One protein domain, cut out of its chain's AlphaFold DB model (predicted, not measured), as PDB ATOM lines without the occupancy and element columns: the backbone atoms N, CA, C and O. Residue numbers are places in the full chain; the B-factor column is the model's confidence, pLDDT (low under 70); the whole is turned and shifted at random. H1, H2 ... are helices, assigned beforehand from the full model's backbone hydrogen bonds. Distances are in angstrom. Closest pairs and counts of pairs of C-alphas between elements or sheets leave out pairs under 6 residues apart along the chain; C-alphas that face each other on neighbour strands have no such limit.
ATOM      1  N   THR A 293     124.294  84.550 114.141       81.00
ATOM      2  CA  THR A 293     123.280  83.985 115.050       81.00
ATOM      3  C   THR A 293     123.653  82.556 115.457       81.00
ATOM      4  O   THR A 293     123.416  82.153 116.594       81.00
ATOM      5  N   GLN A 294     124.282  81.802 114.549       84.25
ATOM      6  CA  GLN A 294     124.972  80.540 114.828       84.25
ATOM      7  C   GLN A 294     126.325  80.524 114.109       84.25
ATOM      8  O   GLN A 294     126.404  80.686 112.892       84.25
ATOM      9  N   SER A 295     127.414  80.358 114.859       85.50
ATOM     10  CA  SER A 295     128.770  80.413 114.313       85.50
ATOM     11  C   SER A 295     129.166  79.113 113.606       85.50
ATOM     12  O   SER A 295     129.015  78.019 114.145       85.50
ATOM     13  N   ILE A 296     129.732  79.246 112.405       87.50
ATOM     14  CA  ILE A 296     130.481  78.189 111.722       87.50
ATOM     15  C   ILE A 296     131.949  78.594 111.852       87.50
ATOM     16  O   ILE A 296     132.365  79.571 111.237       87.50
ATOM     17  N   GLN A 297     132.703  77.905 112.712       86.75
ATOM     18  CA  GLN A 297     134.049  78.339 113.115       86.75
ATOM     19  C   GLN A 297     135.021  78.430 111.934       86.75
ATOM     20  O   GLN A 297     135.764  79.401 111.845       86.75
ATOM     21  N   ASP A 298     134.946  77.497 110.984       86.56
ATOM     22  CA  ASP A 298     135.798  77.516 109.788       86.56
ATOM     23  C   ASP A 298     135.590  78.788 108.949       86.56
ATOM     24  O   ASP A 298     136.551  79.351 108.442       86.56
ATOM     25  N   LEU A 299     134.356  79.305 108.872       87.12
ATOM     26  CA  LEU A 299     134.039  80.538 108.135       87.12
ATOM     27  C   LEU A 299     134.389  81.816 108.911       87.12
ATOM     28  O   LEU A 299     134.540  82.878 108.314       87.12
ATOM     29  N   ILE A 300     134.505  81.732 110.238       85.12
ATOM     30  CA  ILE A 300     134.998  82.844 111.066       85.12
ATOM     31  C   ILE A 300     136.521  82.936 110.968       85.12
ATOM     32  O   ILE A 300     137.067  84.033 110.923       85.12
ATOM     33  N   ASN A 301     137.200  81.787 110.935       86.12
ATOM     34  CA  ASN A 301     138.658  81.713 110.956       86.12
ATOM     35  C   ASN A 301     139.292  81.847 109.562       86.12
ATOM     36  O   ASN A 301     140.478  82.166 109.475       86.12
ATOM     37  N   ASP A 302     138.529  81.625 108.486       87.25
ATOM     38  CA  ASP A 302     138.995  81.736 107.104       87.25
ATOM     39  C   ASP A 302     138.069  82.639 106.266       87.25
ATOM     40  O   ASP A 302     136.991  82.242 105.816       87.25
ATOM     41  N   ALA A 303     138.521  83.874 106.031       85.94
ATOM     42  CA  ALA A 303     137.801  84.864 105.231       85.94
ATOM     43  C   ALA A 303     137.679  84.471 103.746       85.94
ATOM     44  O   ALA A 303     136.671  84.785 103.108       85.94
ATOM     45  N   LEU A 304     138.665  83.759 103.181       88.19
ATOM     46  CA  LEU A 304     138.592  83.286 101.794       88.19
ATOM     47  C   LEU A 304     137.524  82.203 101.664       88.19
ATOM     48  O   LEU A 304     136.716  82.241 100.732       88.19
ATOM     49  N   LEU A 305     137.471  81.281 102.626       89.38
ATOM     50  CA  LEU A 305     136.433  80.260 102.684       89.38
ATOM     51  C   LEU A 305     135.049  80.878 102.922       89.38
ATOM     52  O   LEU A 305     134.087  80.491 102.263       89.38
ATOM     53  N   GLN A 306     134.938  81.867 103.811       88.44
ATOM     54  CA  GLN A 306     133.697  82.604 104.058       88.44
ATOM     55  C   GLN A 306     133.149  83.245 102.781       88.44
ATOM     56  O   GLN A 306     131.966  83.086 102.463       88.44
ATOM     57  N   LYS A 307     134.022  83.936 102.041       86.75
ATOM     58  CA  LYS A 307     133.703  84.536 100.749       86.75
ATOM     59  C   LYS A 307     133.252  83.475  99.747       86.75
ATOM     60  O   LYS A 307     132.176  83.611  99.174       86.75
ATOM     61  N   TRP A 308     134.023  82.397  99.597       90.62
ATOM     62  CA  TRP A 308     133.702  81.305  98.678       90.62
ATOM     63  C   TRP A 308     132.347  80.660  98.993       90.62
ATOM     64  O   TRP A 308     131.536  80.450  98.092       90.62
ATOM     65  N   VAL A 309     132.052  80.395 100.273       90.56
ATOM     66  CA  VAL A 309     130.747  79.861 100.686       90.56
ATOM     67  C   VAL A 309     129.632  80.852 100.360       90.56
ATOM     68  O   VAL A 309     128.585  80.429  99.875       90.56
ATOM     69  N   ARG A 310     129.837  82.157 100.579       87.69
ATOM     70  CA  ARG A 310     128.828  83.180 100.273       87.69
ATOM     71  C   ARG A 310     128.534  83.282  98.777       87.69
ATOM     72  O   ARG A 310     127.368  83.221  98.400       87.69
ATOM     73  N   GLU A 311     129.558  83.376  97.937       88.12
ATOM     74  CA  GLU A 311     129.413  83.356  96.470       88.12
ATOM     75  C   GLU A 311     128.764  82.039  96.003       88.12
ATOM     76  O   GLU A 311     127.909  82.003  95.111       88.12
ATOM     77  N   GLY A 312     129.104  80.939  96.679       91.12
ATOM     78  CA  GLY A 312     128.467  79.643  96.509       91.12
ATOM     79  C   GLY A 312     126.962  79.675  96.784       91.12
ATOM     80  O   GLY A 312     126.216  79.049  96.032       91.12
ATOM     81  N   ILE A 313     126.484  80.415  97.793       89.50
ATOM     82  CA  ILE A 313     125.045  80.536  98.094       89.50
ATOM     83  C   ILE A 313     124.293  81.087  96.882       89.50
ATOM     84  O   ILE A 313     123.302  80.484  96.474       89.50
ATOM     85  N   GLU A 314     124.777  82.170  96.277       87.94
ATOM     86  CA  GLU A 314     124.123  82.815  95.128       87.94
ATOM     87  C   GLU A 314     124.040  81.891  93.912       87.94
ATOM     88  O   GLU A 314     123.051  81.892  93.187       87.94
ATOM     89  N   SER A 315     125.048  81.038  93.727       88.44
ATOM     90  CA  SER A 315     125.107  80.091  92.613       88.44
ATOM     91  C   SER A 315     124.307  78.798  92.837       88.44
ATOM     92  O   SER A 315     124.145  78.014  91.899       88.44
ATOM     93  N   HIS A 316     123.841  78.511  94.054       93.00
ATOM     94  CA  HIS A 316     123.252  77.205  94.388       93.00
ATOM     95  C   HIS A 316     121.869  77.294  95.031       93.00
ATOM     96  O   HIS A 316     120.993  76.497  94.683       93.00
ATOM     97  N   LYS A 317     121.648  78.232  95.959       90.38
ATOM     98  CA  LYS A 317     120.405  78.324  96.732       90.38
ATOM     99  C   LYS A 317     119.233  78.586  95.789       90.38
ATOM    100  O   LYS A 317     119.222  79.573  95.070       90.38
ATOM    101  N   ASN A 318     118.248  77.686  95.795       88.88
ATOM    102  CA  ASN A 318     117.077  77.701  94.903       88.88
ATOM    103  C   ASN A 318     117.382  77.573  93.393       88.88
ATOM    104  O   ASN A 318     116.470  77.728  92.586       88.88
ATOM    105  N   ILE A 319     118.625  77.264  93.004       92.12
ATOM    106  CA  ILE A 319     119.039  77.091  91.599       92.12
ATOM    107  C   ILE A 319     119.444  75.638  91.324       92.12
ATOM    108  O   ILE A 319     119.132  75.096  90.265       92.12
ATOM    109  N   ARG A 320     120.141  74.987  92.267       89.81
ATOM    110  CA  ARG A 320     120.703  73.639  92.100       89.81
ATOM    111  C   ARG A 320     120.310  72.722  93.256       89.81
ATOM    112  O   ARG A 320     120.282  73.140  94.408       89.81
ATOM    113  N   SER A 321     120.061  71.449  92.950       90.00
ATOM    114  CA  SER A 321     119.841  70.382  93.944       90.00
ATOM    115  C   SER A 321     121.124  69.621  94.315       90.00
ATOM    116  O   SER A 321     121.151  68.914  95.323       90.00
ATOM    117  N   ALA A 322     122.195  69.785  93.534       92.06
ATOM    118  CA  ALA A 322     123.511  69.185  93.745       92.06
ATOM    119  C   ALA A 322     124.622  70.251  93.696       92.06
ATOM    120  O   ALA A 322     124.475  71.291  93.049       92.06
ATOM    121  N   CYS A 323     125.730  69.999  94.395       92.00
ATOM    122  CA  CYS A 323     126.889  70.884  94.456       92.00
ATOM    123  C   CYS A 323     127.562  70.991  93.082       92.00
ATOM    124  O   CYS A 323     127.939  69.976  92.498       92.00
ATOM    125  N   ALA A 324     127.774  72.210  92.584       90.81
ATOM    126  CA  ALA A 324     128.417  72.445  91.291       90.81
ATOM    127  C   ALA A 324     129.911  72.077  91.280       90.81
ATOM    128  O   ALA A 324     130.479  71.918  90.205       90.81
ATOM    129  N   PHE A 325     130.544  71.944  92.450       91.88
ATOM    130  CA  PHE A 325     131.957  71.581  92.559       91.88
ATOM    131  C   PHE A 325     132.175  70.061  92.579       91.88
ATOM    132  O   PHE A 325     132.942  69.541  91.777       91.88
ATOM    133  N   CYS A 326     131.497  69.337  93.477       93.38
ATOM    134  CA  CYS A 326     131.722  67.897  93.671       93.38
ATOM    135  C   CYS A 326     130.580  66.989  93.185       93.38
ATOM    136  O   CYS A 326     130.726  65.772  93.218       93.38
ATOM    137  N   GLY A 327     129.437  67.543  92.765       89.75
ATOM    138  CA  GLY A 327     128.283  66.779  92.273       89.75
ATOM    139  C   GLY A 327     127.407  66.127  93.350       89.75
ATOM    140  O   GLY A 327     126.353  65.583  93.021       89.75
ATOM    141  N   SER A 328     127.785  66.192  94.631       93.81
ATOM    142  CA  SER A 328     126.999  65.612  95.730       93.81
ATOM    143  C   SER A 328     125.658  66.338  95.947       93.81
ATOM    144  O   SER A 328     125.610  67.563  95.799       93.81
ATOM    145  N   PRO A 329     124.580  65.638  96.361       93.38
ATOM    146  CA  PRO A 329     123.313  66.272  96.739       93.38
ATOM    147  C   PRO A 329     123.494  67.306  97.857       93.38
ATOM    148  O   PRO A 329     124.222  67.059  98.820       93.38
ATOM    149  N   ILE A 330     122.822  68.456  97.751       91.50
ATOM    150  CA  ILE A 330     122.897  69.510  98.771       91.50
ATOM    151  C   ILE A 330     121.983  69.148  99.957       91.50
ATOM    152  O   ILE A 330     120.784  68.947  99.747       91.50
ATOM    153  N   PRO A 331     122.495  69.096 101.204       91.06
ATOM    154  CA  PRO A 331     121.671  68.812 102.376       91.06
ATOM    155  C   PRO A 331     120.564  69.854 102.582       91.06
ATOM    156  O   PRO A 331     120.810  71.059 102.510       91.06
ATOM    157  N   ALA A 332     119.351  69.400 102.908       84.44
ATOM    158  CA  ALA A 332     118.189  70.278 103.078       84.44
ATOM    159  C   ALA A 332     118.343  71.289 104.236       84.44
ATOM    160  O   ALA A 332     117.751  72.366 104.204       84.44
ATOM    161  N   ASP A 333     119.152  70.972 105.253       89.62
ATOM    162  CA  ASP A 333     119.404  71.834 106.411       89.62
ATOM    163  C   ASP A 333     120.576  72.815 106.215       89.62
ATOM    164  O   ASP A 333     120.756  73.708 107.050       89.62
ATOM    165  N   LEU A 334     121.350  72.687 105.126       89.69
ATOM    166  CA  LEU A 334     122.518  73.528 104.845       89.69
ATOM    167  C   LEU A 334     122.133  75.006 104.756       89.69
ATOM    168  O   LEU A 334     122.769  75.846 105.388       89.69
ATOM    169  N   TRP A 335     121.061  75.330 104.029       89.75
ATOM    170  CA  TRP A 335     120.630  76.719 103.848       89.75
ATOM    171  C   TRP A 335     120.219  77.372 105.160       89.75
ATOM    172  O   TRP A 335     120.592  78.508 105.413       89.75
ATOM    173  N   ARG A 336     119.538  76.631 106.039       87.62
ATOM    174  CA  ARG A 336     119.185  77.120 107.376       87.62
ATOM    175  C   ARG A 336     120.432  77.404 108.221       87.62
ATOM    176  O   ARG A 336     120.453  78.393 108.944       87.62
ATOM    177  N   LYS A 337     121.461  76.550 108.138       87.81
ATOM    178  CA  LYS A 337     122.749  76.751 108.830       87.81
ATOM    179  C   LYS A 337     123.493  77.976 108.291       87.81
ATOM    180  O   LYS A 337     123.973  78.782 109.081       87.81
ATOM    181  N   LEU A 338     123.545  78.137 106.968       89.12
ATOM    182  CA  LEU A 338     124.184  79.285 106.324       89.12
ATOM    183  C   LEU A 338     123.422  80.596 106.578       89.12
ATOM    184  O   LEU A 338     124.068  81.599 106.846       89.12
ATOM    185  N   ASP A 339     122.087  80.589 106.594       86.69
ATOM    186  CA  ASP A 339     121.262  81.767 106.923       86.69
ATOM    187  C   ASP A 339     121.402  82.174 108.402       86.69
ATOM    188  O   ASP A 339     121.393  83.358 108.734       86.69
ATOM    189  N   ALA A 340     121.555  81.203 109.310       85.50
ATOM    190  CA  ALA A 340     121.841  81.479 110.720       85.50
ATOM    191  C   ALA A 340     123.269  82.015 110.931       85.50
ATOM    192  O   ALA A 340     123.518  82.766 111.877       85.50
ATOM    193  N   HIS A 341     124.206  81.640 110.059       86.06
ATOM    194  CA  HIS A 341     125.565  82.162 110.071       86.06
ATOM    195  C   HIS A 341     125.636  83.581 109.486       86.06
ATOM    196  O   HIS A 341     126.051  84.513 110.169       86.06
ATOM    197  N   PHE A 342     125.161  83.770 108.255       84.38
ATOM    198  CA  PHE A 342     125.080  85.057 107.566       84.38
ATOM    199  C   PHE A 342     123.766  85.772 107.894       84.38
ATOM    200  O   PHE A 342     122.890  85.927 107.048       84.38
ATOM    201  N   SER A 343     123.620  86.179 109.156       84.06
ATOM    202  CA  SER A 343     122.423  86.852 109.670       84.06
ATOM    203  C   SER A 343     121.990  88.051 108.805       84.06
ATOM    204  O   SER A 343     122.812  88.678 108.128       84.06
TER     205      SER A 343
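AT A GLANCE: This is residues 293 to 343 of the 553 residues of the protein "AAA_13 domain-containing protein" of Pseudomonas coronafaciens pv. porri (UniProt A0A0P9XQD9). Three helices and a long loop run round in an open ring: the longest helix, H2, makes one side, short H1 makes a corner at its first end, the loop of residues 317 to 333 goes round beyond its last end, and H3 makes the side across from H2. The ring is loosely closed, with H3 near H2 but touching no helix, and the two ends of the printed part come back to within 6.2 A of each other, C-alpha to C-alpha. The printed part has 51 residues with three named helices, in the order H1, H2, H3, and no named strand; the class is all helix, with 27 residues in the named helices. The whole is compact, with a radius of gyration of the C-alphas of 10.9 A, and the C-alphas span 26 by 20 by 16 A along their three main axes.

IN THESE COORDINATES: H2, residues 303 to 316, has 14 residues and measures 19.7 A from first to last C-alpha, from Ala 303 at (137.801, 84.864, 105.231) to His 316 at (123.252, 77.205, 94.388). Before it comes H1, residues 297 to 301, 6.1 A long, with C-alpha 297 at (134.049, 78.339, 113.115). H3, residues 334 to 341, is 10.5 A long and ends with C-alpha 341 at (125.565, 82.162, 110.071).

HOW THE PARTS SIT: H2 and H1 touch only at the corner by their tight link of 1 residue. The closest C-alphas of the two are those of Leu 299 and Gln 306, 4.6 A apart, and H2 touches H1 with residues 305 to 306 alone. H2 and H3 are near each other: their closest C-alphas are 8.2 A apart, and 6 pairs of C-alphas lie within 10 A. H1 and H3 are apart. In H1 and H3 each O i to N i+4 pair is within hydrogen-bond range, and in H2 9 of 10 are.

THE WHOLE: The two C-alphas farthest apart are those of Thr 293 and Gly 327, 29.0 A. The printed part has no cut from residue 293 to 343. The link from H2 to H3 is long, with 17 residues, 317 to 333, whose C-alphas lie 9 to 15 A from the mean of all C-alphas. The mean pLDDT of the printed part is 88.6, and no printed residue is under 70.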